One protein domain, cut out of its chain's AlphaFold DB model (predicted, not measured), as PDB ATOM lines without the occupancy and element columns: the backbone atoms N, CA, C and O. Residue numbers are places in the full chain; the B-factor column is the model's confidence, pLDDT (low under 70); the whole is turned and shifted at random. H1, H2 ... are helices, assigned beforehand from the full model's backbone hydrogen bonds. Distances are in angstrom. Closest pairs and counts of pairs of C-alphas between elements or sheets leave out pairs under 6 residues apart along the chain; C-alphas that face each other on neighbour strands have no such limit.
ATOM      1  N   ALA A  10     214.210 203.687 220.056       92.44
ATOM      2  CA  ALA A  10     213.147 203.024 220.807       92.44
ATOM      3  C   ALA A  10     212.688 201.728 220.118       92.44
ATOM      4  O   ALA A  10     212.615 200.689 220.768       92.44
ATOM      5  N   ASP A  11     212.502 201.746 218.790       89.56
ATOM      6  CA  ASP A  11     212.152 200.533 218.029       89.56
ATOM      7  C   ASP A  11     213.217 199.437 218.192       89.56
ATOM      8  O   ASP A  11     212.907 198.248 218.266       89.56
ATOM      9  N   TYR A  12     214.493 199.837 218.266       90.19
ATOM     10  CA  TYR A  12     215.592 198.917 218.541       90.19
ATOM     11  C   TYR A  12     215.510 198.319 219.952       90.19
ATOM     12  O   TYR A  12     215.666 197.107 220.111       90.19
ATOM     13  N   GLN A  13     215.250 199.138 220.968       93.44
ATOM     14  CA  GLN A  13     215.097 198.674 222.348       93.44
ATOM     15  C   GLN A  13     213.930 197.683 222.475       93.44
ATOM     16  O   GLN A  13     214.102 196.594 223.030       93.44
ATOM     17  N   ASP A  14     212.782 197.987 221.865       93.81
ATOM     18  CA  ASP A  14     211.618 197.095 221.830       93.81
ATOM     19  C   ASP A  14     211.921 195.779 221.102       93.81
ATOM     20  O   ASP A  14     211.541 194.694 221.565       93.81
ATOM     21  N   PHE A  15     212.662 195.846 219.991       90.62
ATOM     22  CA  PHE A  15     213.135 194.666 219.272       90.62
ATOM     23  C   PHE A  15     214.002 193.771 220.167       90.62
ATOM     24  O   PHE A  15     213.753 192.561 220.240       90.62
ATOM     25  N   VAL A  16     214.980 194.351 220.872       91.31
ATOM     26  CA  VAL A  16     215.883 193.624 221.778       91.31
ATOM     27  C   VAL A  16     215.107 192.976 222.918       91.31
ATOM     28  O   VAL A  16     215.272 191.781 223.147       91.31
ATOM     29  N   VAL A  17     214.219 193.713 223.592       93.88
ATOM     30  CA  VAL A  17     213.414 193.177 224.704       93.88
ATOM     31  C   VAL A  17     212.532 192.024 224.238       93.88
ATOM     32  O   VAL A  17     212.475 190.982 224.895       93.88
ATOM     33  N   THR A  18     211.867 192.185 223.092       94.19
ATOM     34  CA  THR A  18     210.987 191.155 222.524       94.19
ATOM     35  C   THR A  18     211.756 189.868 222.235       94.19
ATOM     36  O   THR A  18     211.287 188.775 222.557       94.19
ATOM     37  N   HIS A  19     212.953 189.980 221.654       92.06
ATOM     38  CA  HIS A  19     213.756 188.816 221.287       92.06
ATOM     39  C   HIS A  19     214.460 188.194 222.496       92.06
ATOM     40  O   HIS A  19     214.451 186.971 222.615       92.06
ATOM     41  N   LEU A  20     214.990 188.989 223.429       93.69
ATOM     42  CA  LEU A  20     215.580 188.463 224.662       93.69
ATOM     43  C   LEU A  20     214.554 187.657 225.457       93.69
ATOM     44  O   LEU A  20     214.814 186.504 225.767       93.69
ATOM     45  N   ARG A  21     213.345 188.188 225.679       93.62
ATOM     46  CA  ARG A  21     212.284 187.458 226.400       93.62
ATOM     47  C   ARG A  21     211.854 186.173 225.696       93.62
ATOM     48  O   ARG A  21     211.512 185.197 226.356       93.62
ATOM     49  N   LYS A  22     211.836 186.180 224.362       95.00
ATOM     50  CA  LYS A  22     211.407 185.030 223.558       95.00
ATOM     51  C   LYS A  22     212.457 183.919 223.506       95.00
ATOM     52  O   LYS A  22     212.087 182.750 223.554       95.00
ATOM     53  N   TYR A  23     213.731 184.272 223.340       94.75
ATOM     54  CA  TYR A  23     214.808 183.312 223.072       94.75
ATOM     55  C   TYR A  23     215.680 183.007 224.296       94.75
ATOM     56  O   TYR A  23     216.279 181.939 224.351       94.75
ATOM     57  N   TYR A  24     215.713 183.903 225.283       93.75
ATOM     58  CA  TYR A  24     216.494 183.791 226.516       93.75
ATOM     59  C   TYR A  24     215.605 184.122 227.732       93.75
ATOM     60  O   TYR A  24     215.770 185.173 228.355       93.75
ATOM     61  N   PRO A  25     214.617 183.262 228.058       93.25
ATOM     62  CA  PRO A  25     213.687 183.508 229.165       93.25
ATOM     63  C   PRO A  25     214.373 183.481 230.537       93.25
ATOM     64  O   PRO A  25     213.888 184.118 231.468       93.25
ATOM     65  N   ASP A  26     215.491 182.759 230.647       94.62
ATOM     66  CA  ASP A  26     216.371 182.768 231.811       94.62
ATOM     67  C   ASP A  26     217.522 183.774 231.588       94.62
ATOM     68  O   ASP A  26     218.385 183.530 230.735       94.62
ATOM     69  N   PRO A  27     217.553 184.908 232.310       86.88
ATOM     70  CA  PRO A  27     218.600 185.915 232.159       86.88
ATOM     71  C   PRO A  27     219.977 185.440 232.648       86.88
ATOM     72  O   PRO A  27     220.993 185.961 232.177       86.88
ATOM     73  N   ASP A  28     220.028 184.447 233.542       92.25
ATOM     74  CA  ASP A  28     221.276 183.909 234.088       92.25
ATOM     75  C   ASP A  28     221.974 182.952 233.106       92.25
ATOM     76  O   ASP A  28     223.160 182.650 233.254       92.25
ATOM     77  N   ALA A  29     221.280 182.539 232.037       93.06
ATOM     78  CA  ALA A  29     221.852 181.741 230.954       93.06
ATOM     79  C   ALA A  29     222.877 182.516 230.103       93.06
ATOM     80  O   ALA A  29     223.673 181.913 229.377       93.06
ATOM     81  N   LEU A  30     222.864 183.852 230.161       92.81
ATOM     82  CA  LEU A  30     223.800 184.703 229.433       92.81
ATOM     83  C   LEU A  30     225.013 185.046 230.302       92.81
ATOM     84  O   LEU A  30     224.894 185.529 231.426       92.81
ATOM     85  N   ALA A  31     226.211 184.871 229.742       94.69
ATOM     86  CA  ALA A  31     227.443 185.267 230.411       94.69
ATOM     87  C   ALA A  31     227.458 186.780 230.694       94.69
ATOM     88  O   ALA A  31     226.980 187.590 229.897       94.69
ATOM     89  N   ARG A  32     228.099 187.188 231.797       93.75
ATOM     90  CA  ARG A  32     228.240 188.612 232.153       93.75
ATOM     91  C   ARG A  32     228.918 189.437 231.050       93.75
ATOM     92  O   ARG A  32     228.547 190.584 230.836       93.75
ATOM     93  N   SER A  33     229.853 188.853 230.301       93.31
ATOM     94  CA  SER A  33     230.451 189.498 229.124       93.31
ATOM     95  C   SER A  33     229.425 189.802 228.027       93.31
ATOM     96  O   SER A  33     229.481 190.873 227.429       93.31
ATOM     97  N   THR A  34     228.466 188.906 227.789       93.69
ATOM     98  CA  THR A  34     227.371 189.114 226.833       93.69
ATOM     99  C   THR A  34     226.422 190.208 227.311       93.69
ATOM    100  O   THR A  34     226.041 191.064 226.517       93.69
ATOM    101  N   TRP A  35     226.103 190.245 228.608       94.56
ATOM    102  CA  TRP A  35     225.313 191.330 229.197       94.56
ATOM    103  C   TRP A  35     225.973 192.701 229.027       94.56
ATOM    104  O   TRP A  35     225.295 193.645 228.635       94.56
ATOM    105  N   ASN A  36     227.293 192.798 229.213       95.12
ATOM    106  CA  ASN A  36     228.032 194.045 228.982       95.12
ATOM    107  C   ASN A  36     227.920 194.523 227.519       95.12
ATOM    108  O   ASN A  36     227.841 195.722 227.255       95.12
ATOM    109  N   ILE A  37     227.905 193.593 226.554       94.62
ATOM    110  CA  ILE A  37     227.688 193.919 225.136       94.62
ATOM    111  C   ILE A  37     226.251 194.415 224.932       94.62
ATOM    112  O   ILE A  37     226.057 195.464 224.320       94.62
ATOM    113  N   ILE A  38     225.253 193.706 225.473       94.00
ATOM    114  CA  ILE A  38     223.837 194.101 225.386       94.00
ATOM    115  C   ILE A  38     223.639 195.509 225.950       94.00
ATOM    116  O   ILE A  38     223.058 196.342 225.267       94.00
ATOM    117  N   GLU A  39     224.160 195.804 227.141       95.44
ATOM    118  CA  GLU A  39     224.055 197.122 227.778       95.44
ATOM    119  C   GLU A  39     224.718 198.226 226.944       95.44
ATOM    120  O   GLU A  39     224.168 199.319 226.786       95.44
ATOM    121  N   ARG A  40     225.883 197.952 226.349       95.50
ATOM    122  CA  ARG A  40     226.542 198.936 225.489       95.50
ATOM    123  C   ARG A  40     225.716 199.234 224.241       95.50
ATOM    124  O   ARG A  40     225.539 200.400 223.903       95.50
ATOM    125  N   PHE A  41     225.198 198.208 223.564       94.19
ATOM    126  CA  PHE A  41     224.353 198.407 222.385       94.19
ATOM    127  C   PHE A  41     222.977 198.981 222.725       94.19
ATOM    128  O   PHE A  41     222.431 199.734 221.923       94.19
ATOM    129  N   TRP A  42     222.453 198.686 223.915       95.06
ATOM    130  CA  TRP A  42     221.210 199.245 224.443       95.06
ATOM    131  C   TRP A  42     221.245 200.770 224.516       95.06
ATOM    132  O   TRP A  42     220.249 201.409 224.200       95.06
ATOM    133  N   ASN A  43     222.393 201.337 224.895       95.38
ATOM    134  CA  ASN A  43     222.609 202.783 224.999       95.38
ATOM    135  C   ASN A  43     223.194 203.404 223.717       95.38
ATOM    136  O   ASN A  43     223.367 204.621 223.639       95.38
ATOM    137  N   LEU A  44     223.538 202.587 222.717       94.19
ATOM    138  CA  LEU A  44     224.136 203.055 221.472       94.19
ATOM    139  C   LEU A  44     223.047 203.477 220.482       94.19
ATOM    140  O   LEU A  44     222.481 202.657 219.743       94.19
ATOM    141  N   ASP A  45     222.785 204.779 220.444       93.94
ATOM    142  CA  ASP A  45     221.899 205.367 219.451       93.94
ATOM    143  C   ASP A  45     222.622 205.565 218.109       93.94
ATOM    144  O   ASP A  45     223.588 206.317 217.994       93.94
ATOM    145  N   LEU A  46     222.138 204.858 217.086       91.38
ATOM    146  CA  LEU A  46     222.605 204.951 215.698       91.38
ATOM    147  C   LEU A  46     221.525 205.525 214.768       91.38
ATOM    148  O   LEU A  46     221.695 205.493 213.553       91.38
ATOM    149  N   SER A  47     220.407 206.022 215.307       89.19
ATOM    150  CA  SER A  47     219.287 206.555 214.515       89.19
ATOM    151  C   SER A  47     219.707 207.730 213.630       89.19
ATOM    152  O   SER A  47     219.221 207.878 212.509       89.19
ATOM    153  N   PHE A  48     220.696 208.516 214.066       90.62
ATOM    154  CA  PHE A  48     221.266 209.583 213.247       90.62
ATOM    155  C   PHE A  48     221.842 209.063 211.920       90.62
ATOM    156  O   PHE A  48     221.683 209.722 210.892       90.62
ATOM    157  N   THR A  49     222.437 207.863 211.904       89.69
ATOM    158  CA  THR A  49     222.986 207.244 210.687       89.69
ATOM    159  C   THR A  49     221.913 207.069 209.613       89.69
ATOM    160  O   THR A  49     222.195 207.257 208.430       89.69
ATOM    161  N   ASP A  50     220.671 206.785 210.008       86.62
ATOM    162  CA  ASP A  50     219.560 206.624 209.069       86.62
ATOM    163  C   ASP A  50     219.237 207.937 208.355       86.62
ATOM    164  O   ASP A  50     219.033 207.948 207.142       86.62
ATOM    165  N   THR A  51     219.267 209.056 209.085       87.44
ATOM    166  CA  THR A  51     219.062 210.392 208.504       87.44
ATOM    167  C   THR A  51     220.257 210.850 207.674       87.44
ATOM    168  O   THR A  51     220.081 211.382 206.580       87.44
ATOM    169  N   PHE A  52     221.475 210.604 208.162       89.75
ATOM    170  CA  PHE A  52     222.711 211.042 207.523       89.75
ATOM    171  C   PHE A  52     222.968 210.317 206.200       89.75
ATOM    172  O   PHE A  52     223.453 210.925 205.253       89.75
ATOM    173  N   MET A  53     222.635 209.026 206.120       87.31
ATOM    174  CA  MET A  53     222.846 208.221 204.915       87.31
ATOM    175  C   MET A  53     221.612 208.151 204.006       87.31
ATOM    176  O   MET A  53     221.647 207.449 202.996       87.31
ATOM    177  N   ALA A  54     220.527 208.862 204.323       82.38
ATOM    178  CA  ALA A  54     219.268 208.786 203.582       82.38
ATOM    179  C   ALA A  54     219.417 209.084 202.076       82.38
ATOM    180  O   ALA A  54     218.676 208.534 201.264       82.38
ATOM    181  N   ASP A  55     220.380 209.928 201.690       83.81
ATOM    182  CA  ASP A  55     220.678 210.272 200.295       83.81
ATOM    183  C   ASP A  55     221.552 209.225 199.575       83.81
ATOM    184  O   ASP A  55     221.592 209.199 198.345       83.81
ATOM    185  N   LYS A  56     222.257 208.365 200.324       83.50
ATOM    186  CA  LYS A  56     223.154 207.324 199.789       83.50
ATOM    187  C   LYS A  56     222.448 206.008 199.515       83.50
ATOM    188  O   LYS A  56     222.923 205.225 198.695       83.50
ATOM    189  N   TYR A  57     221.338 205.747 200.197       75.56
ATOM    190  CA  TYR A  57     220.579 204.516 200.021       75.56
ATOM    191  C   TYR A  57     219.468 204.704 198.986       75.56
ATOM    192  O   TYR A  57     218.666 205.635 199.039       75.56
ATOM    193  N   SER A  58     219.427 203.791 198.015       66.25
ATOM    194  CA  SER A  58     218.419 203.784 196.956       66.25
ATOM    195  C   SER A  58     217.023 203.494 197.517       66.25
ATOM    196  O   SER A  58     216.839 202.581 198.320       66.25
ATOM    197  N   LYS A  59     216.016 204.220 197.014       66.50
ATOM    198  CA  LYS A  59     214.590 203.901 197.217       66.50
ATOM    199  C   LYS A  59     214.133 202.695 196.386       66.50
ATOM    200  O   LYS A  59     213.057 202.157 196.624       66.50
ATOM    201  N   PHE A  60     214.927 202.309 195.388       61.06
ATOM    202  CA  PHE A  60     214.658 201.193 194.486       61.06
ATOM    203  C   PHE A  60     215.375 199.933 194.972       61.06
ATOM    204  O   PHE A  60     216.585 199.964 195.202       61.06
ATOM    205  N   GLY A  61     214.632 198.832 195.075       64.94
ATOM    206  CA  GLY A  61     215.130 197.526 195.505       64.94
ATOM    207  C   GLY A  61     214.216 196.870 196.546       64.94
ATOM    208  O   GLY A  61     213.151 197.407 196.857       64.94
ATOM    209  N   PRO A  62     214.607 195.703 197.085       66.31
ATOM    210  CA  PRO A  62     213.968 195.125 198.265       66.31
ATOM    211  C   PRO A  62     213.960 196.137 199.411       66.31
ATOM    212  O   PRO A  62     214.846 196.990 199.465       66.31
ATOM    213  N   ALA A  63     212.997 196.022 200.333       60.41
ATOM    214  CA  ALA A  63     212.883 196.928 201.476       60.41
ATOM    215  C   ALA A  63     214.265 197.129 202.138       60.41
ATOM    216  O   ALA A  63     214.831 196.154 202.648       60.41
ATOM    217  N   PRO A  64     214.844 198.346 202.078       60.88
ATOM    218  CA  PRO A  64     216.203 198.561 202.541       60.88
ATOM    219  C   PRO A  64     216.265 198.291 204.044       60.88
ATOM    220  O   PRO A  64     215.397 198.735 204.801       60.88
ATOM    221  N   ARG A  65     217.295 197.554 204.480       71.31
ATOM    222  CA  ARG A  65     217.668 197.555 205.898       71.31
ATOM    223  C   ARG A  65     218.149 198.958 206.228       71.31
ATOM    224  O   ARG A  65     218.938 199.512 205.460       71.31
ATOM    225  N   THR A  66     217.684 199.522 207.337       80.69
ATOM    226  CA  THR A  66     218.124 200.865 207.721       80.69
ATOM    227  C   THR A  66     219.649 200.875 207.938       80.69
ATOM    228  O   THR A  66     220.207 199.881 208.429       80.69
ATOM    229  N   PRO A  67     220.352 201.943 207.526       86.56
ATOM    230  CA  PRO A  67     221.797 202.087 207.718       86.56
ATOM    231  C   PRO A  67     222.262 201.768 209.148       86.56
ATOM    232  O   PRO A  67     223.252 201.061 209.347       86.56
ATOM    233  N   SER A  68     221.493 202.198 210.146       88.44
ATOM    234  CA  SER A  68     221.712 201.944 211.567       88.44
ATOM    235  C   SER A  68     221.698 200.452 211.903       88.44
ATOM    236  O   SER A  68     222.550 199.979 212.657       88.44
ATOM    237  N   CYS A  69     220.787 199.670 211.315       84.62
ATOM    238  CA  CYS A  69     220.734 198.218 211.494       84.62
ATOM    239  C   CYS A  69     221.981 197.535 210.924       84.62
ATOM    240  O   CYS A  69     222.538 196.634 211.554       84.62
ATOM    241  N   MET A  70     222.437 197.973 209.749       86.25
ATOM    242  CA  MET A  70     223.630 197.423 209.105       86.25
ATOM    243  C   MET A  70     224.889 197.738 209.918       86.25
ATOM    244  O   MET A  70     225.629 196.819 210.276       86.25
ATOM    245  N   GLN A  71     225.080 199.005 210.295       89.69
ATOM    246  CA  GLN A  71     226.195 199.438 211.136       89.69
ATOM    247  C   GLN A  71     226.209 198.686 212.469       89.69
ATOM    248  O   GLN A  71     227.255 198.200 212.896       89.69
ATOM    249  N   ARG A  72     225.043 198.517 213.100       91.00
ATOM    250  CA  ARG A  72     224.912 197.756 214.343       91.00
ATOM    251  C   ARG A  72     225.344 196.304 214.181       91.00
ATOM    252  O   ARG A  72     226.096 195.812 215.013       91.00
ATOM    253  N   SER A  73     224.901 195.631 213.116       87.56
ATOM    254  CA  SER A  73     225.297 194.239 212.854       87.56
ATOM    255  C   SER A  73     226.806 194.098 212.647       87.56
ATOM    256  O   SER A  73     227.408 193.148 213.145       87.56
ATOM    257  N   TYR A  74     227.425 195.086 211.995       89.75
ATOM    258  CA  TYR A  74     228.868 195.126 211.803       89.75
ATOM    259  C   TYR A  74     229.612 195.313 213.131       89.75
ATOM    260  O   TYR A  74     230.473 194.503 213.464       89.75
ATOM    261  N   LEU A  75     229.234 196.307 213.942       92.69
ATOM    262  CA  LEU A  75     229.835 196.521 215.265       92.69
ATOM    263  C   LEU A  75     229.693 195.282 216.163       92.69
ATOM    264  O   LEU A  75     230.651 194.874 216.812       92.69
ATOM    265  N   LEU A  76     228.522 194.640 216.143       91.00
ATOM    266  CA  LEU A  76     228.264 193.441 216.936       91.00
ATOM    267  C   LEU A  76     229.182 192.281 216.523       91.00
ATOM    268  O   LEU A  76     229.682 191.552 217.377       91.00
ATOM    269  N   SER A  77     229.445 192.124 215.223       89.31
ATOM    270  CA  SER A  77     230.369 191.100 214.724       89.31
ATOM    271  C   SER A  77     231.806 191.301 215.221       89.31
ATOM    272  O   SER A  77     232.462 190.328 215.595       89.31
ATOM    273  N   ILE A  78     232.262 192.557 215.316       90.88
ATOM    274  CA  ILE A  78     233.575 192.906 215.876       90.88
ATOM    275  C   ILE A  78     233.640 192.511 217.353       90.88
ATOM    276  O   ILE A  78     234.622 191.912 217.792       90.88
ATOM    277  N   ASP A  79     232.582 192.789 218.114       90.00
ATOM    278  CA  ASP A  79     232.521 192.455 219.538       90.00
ATOM    279  C   ASP A  79     232.527 190.957 219.819       90.00
ATOM    280  O   ASP A  79     233.156 190.502 220.778       90.00
ATOM    281  N   PHE A  80     231.893 190.175 218.946       86.62
ATOM    282  CA  PHE A  80     231.968 188.717 218.987       86.62
ATOM    283  C   PHE A  80     233.243 188.146 218.355       86.62
ATOM    284  O   PHE A  80     233.410 186.929 218.336       86.62
ATOM    285  N   LYS A  81     234.164 189.001 217.888       87.69
ATOM    286  CA  LYS A  81     235.424 188.614 217.234       87.69
ATOM    287  C   LYS A  81     235.206 187.697 216.028       87.69
ATOM    288  O   LYS A  81     236.003 186.795 215.772       87.69
TER     289      LYS A  81
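AT A GLANCE: This is residues 10 to 81 of the 87 residues of an uncharacterized protein of Lachnospiraceae bacterium AM10-38 (UniProt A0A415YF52). Three longer helices, H1, H2 and H4, form a loose, open frame with their centres in a triangle, and H2 comes near both of the others, while the short helix H3 stands beyond the end of H2 and meets the beginning of H4. From H3 a long loop swings out and folds back to H4, with residues 58 to 64 sticking out at one end of the long axis; residues 28 to 33 stand free at the other end. The printed part has 72 residues with four named helices, in the order H1, H2, H3, H4, and no named strand; the class is all helix. The whole is loose, with a radius of gyration of the C-alphas of 14.3 A, and elongated, spanning 43 by 23 by 20 A.

HOW THE PARTS SIT: H1, residues 10 to 23, is the longest helix by residues. It is close to but not clearly touching H2, residues 32 to 42, and the closest C-alphas, those of Gln 13 and Trp 42, are 6.5 A apart. H1 and H2 run opposite ways at a shallow tilt of 30 degrees. H2 is also close to but not clearly touching H4, residues 67 to 79, where the closest C-alphas, those of Ile 37 and Asp 79, are 7.5 A apart. H2 and H4 run opposite ways at a shallow tilt of 20 degrees. H4 touches H3, residues 47 to 52, with residues 67 to 68 alone, and the closest C-alphas, those of Asp 50 and Pro 67, are 5.2 A apart. H3 and H4 run opposite ways at a steep tilt of 57 degrees. H1 is apart from H3 and from H4, and H2 is apart from H3. In H1, H2 and H4 every O i to N i+4 pair is within hydrogen-bond range; in H3 1 of 2 is, beside 3 of 3 O i to N i+3 pairs.

IN THESE COORDINATES: H1 begins at C-alpha 10, at (213.147, 203.024, 220.807), and is 19.9 A long from first to last C-alpha. H2, residues 32 to 42, is 14.9 A long and ends at C-alpha 42, at (221.210, 199.245, 224.443). H3, residues 47 to 52, is 9.0 A long. H4, residues 67 to 79, is 18.6 A long and ends at C-alpha 79, at (232.521, 192.455, 219.538).

THE WHOLE: The two C-alphas farthest apart, those of Asp 28 and Phe 60, are 43.7 A apart. The printed part has no cut. The link from H2 to H3 is tight, that from H1 to H2 is short, and that from H3 to H4, residues 53 to 66, is long. The mean pLDDT of the printed part is 87.9, and the model's confidence is low, under 70, at residues 58 to 64.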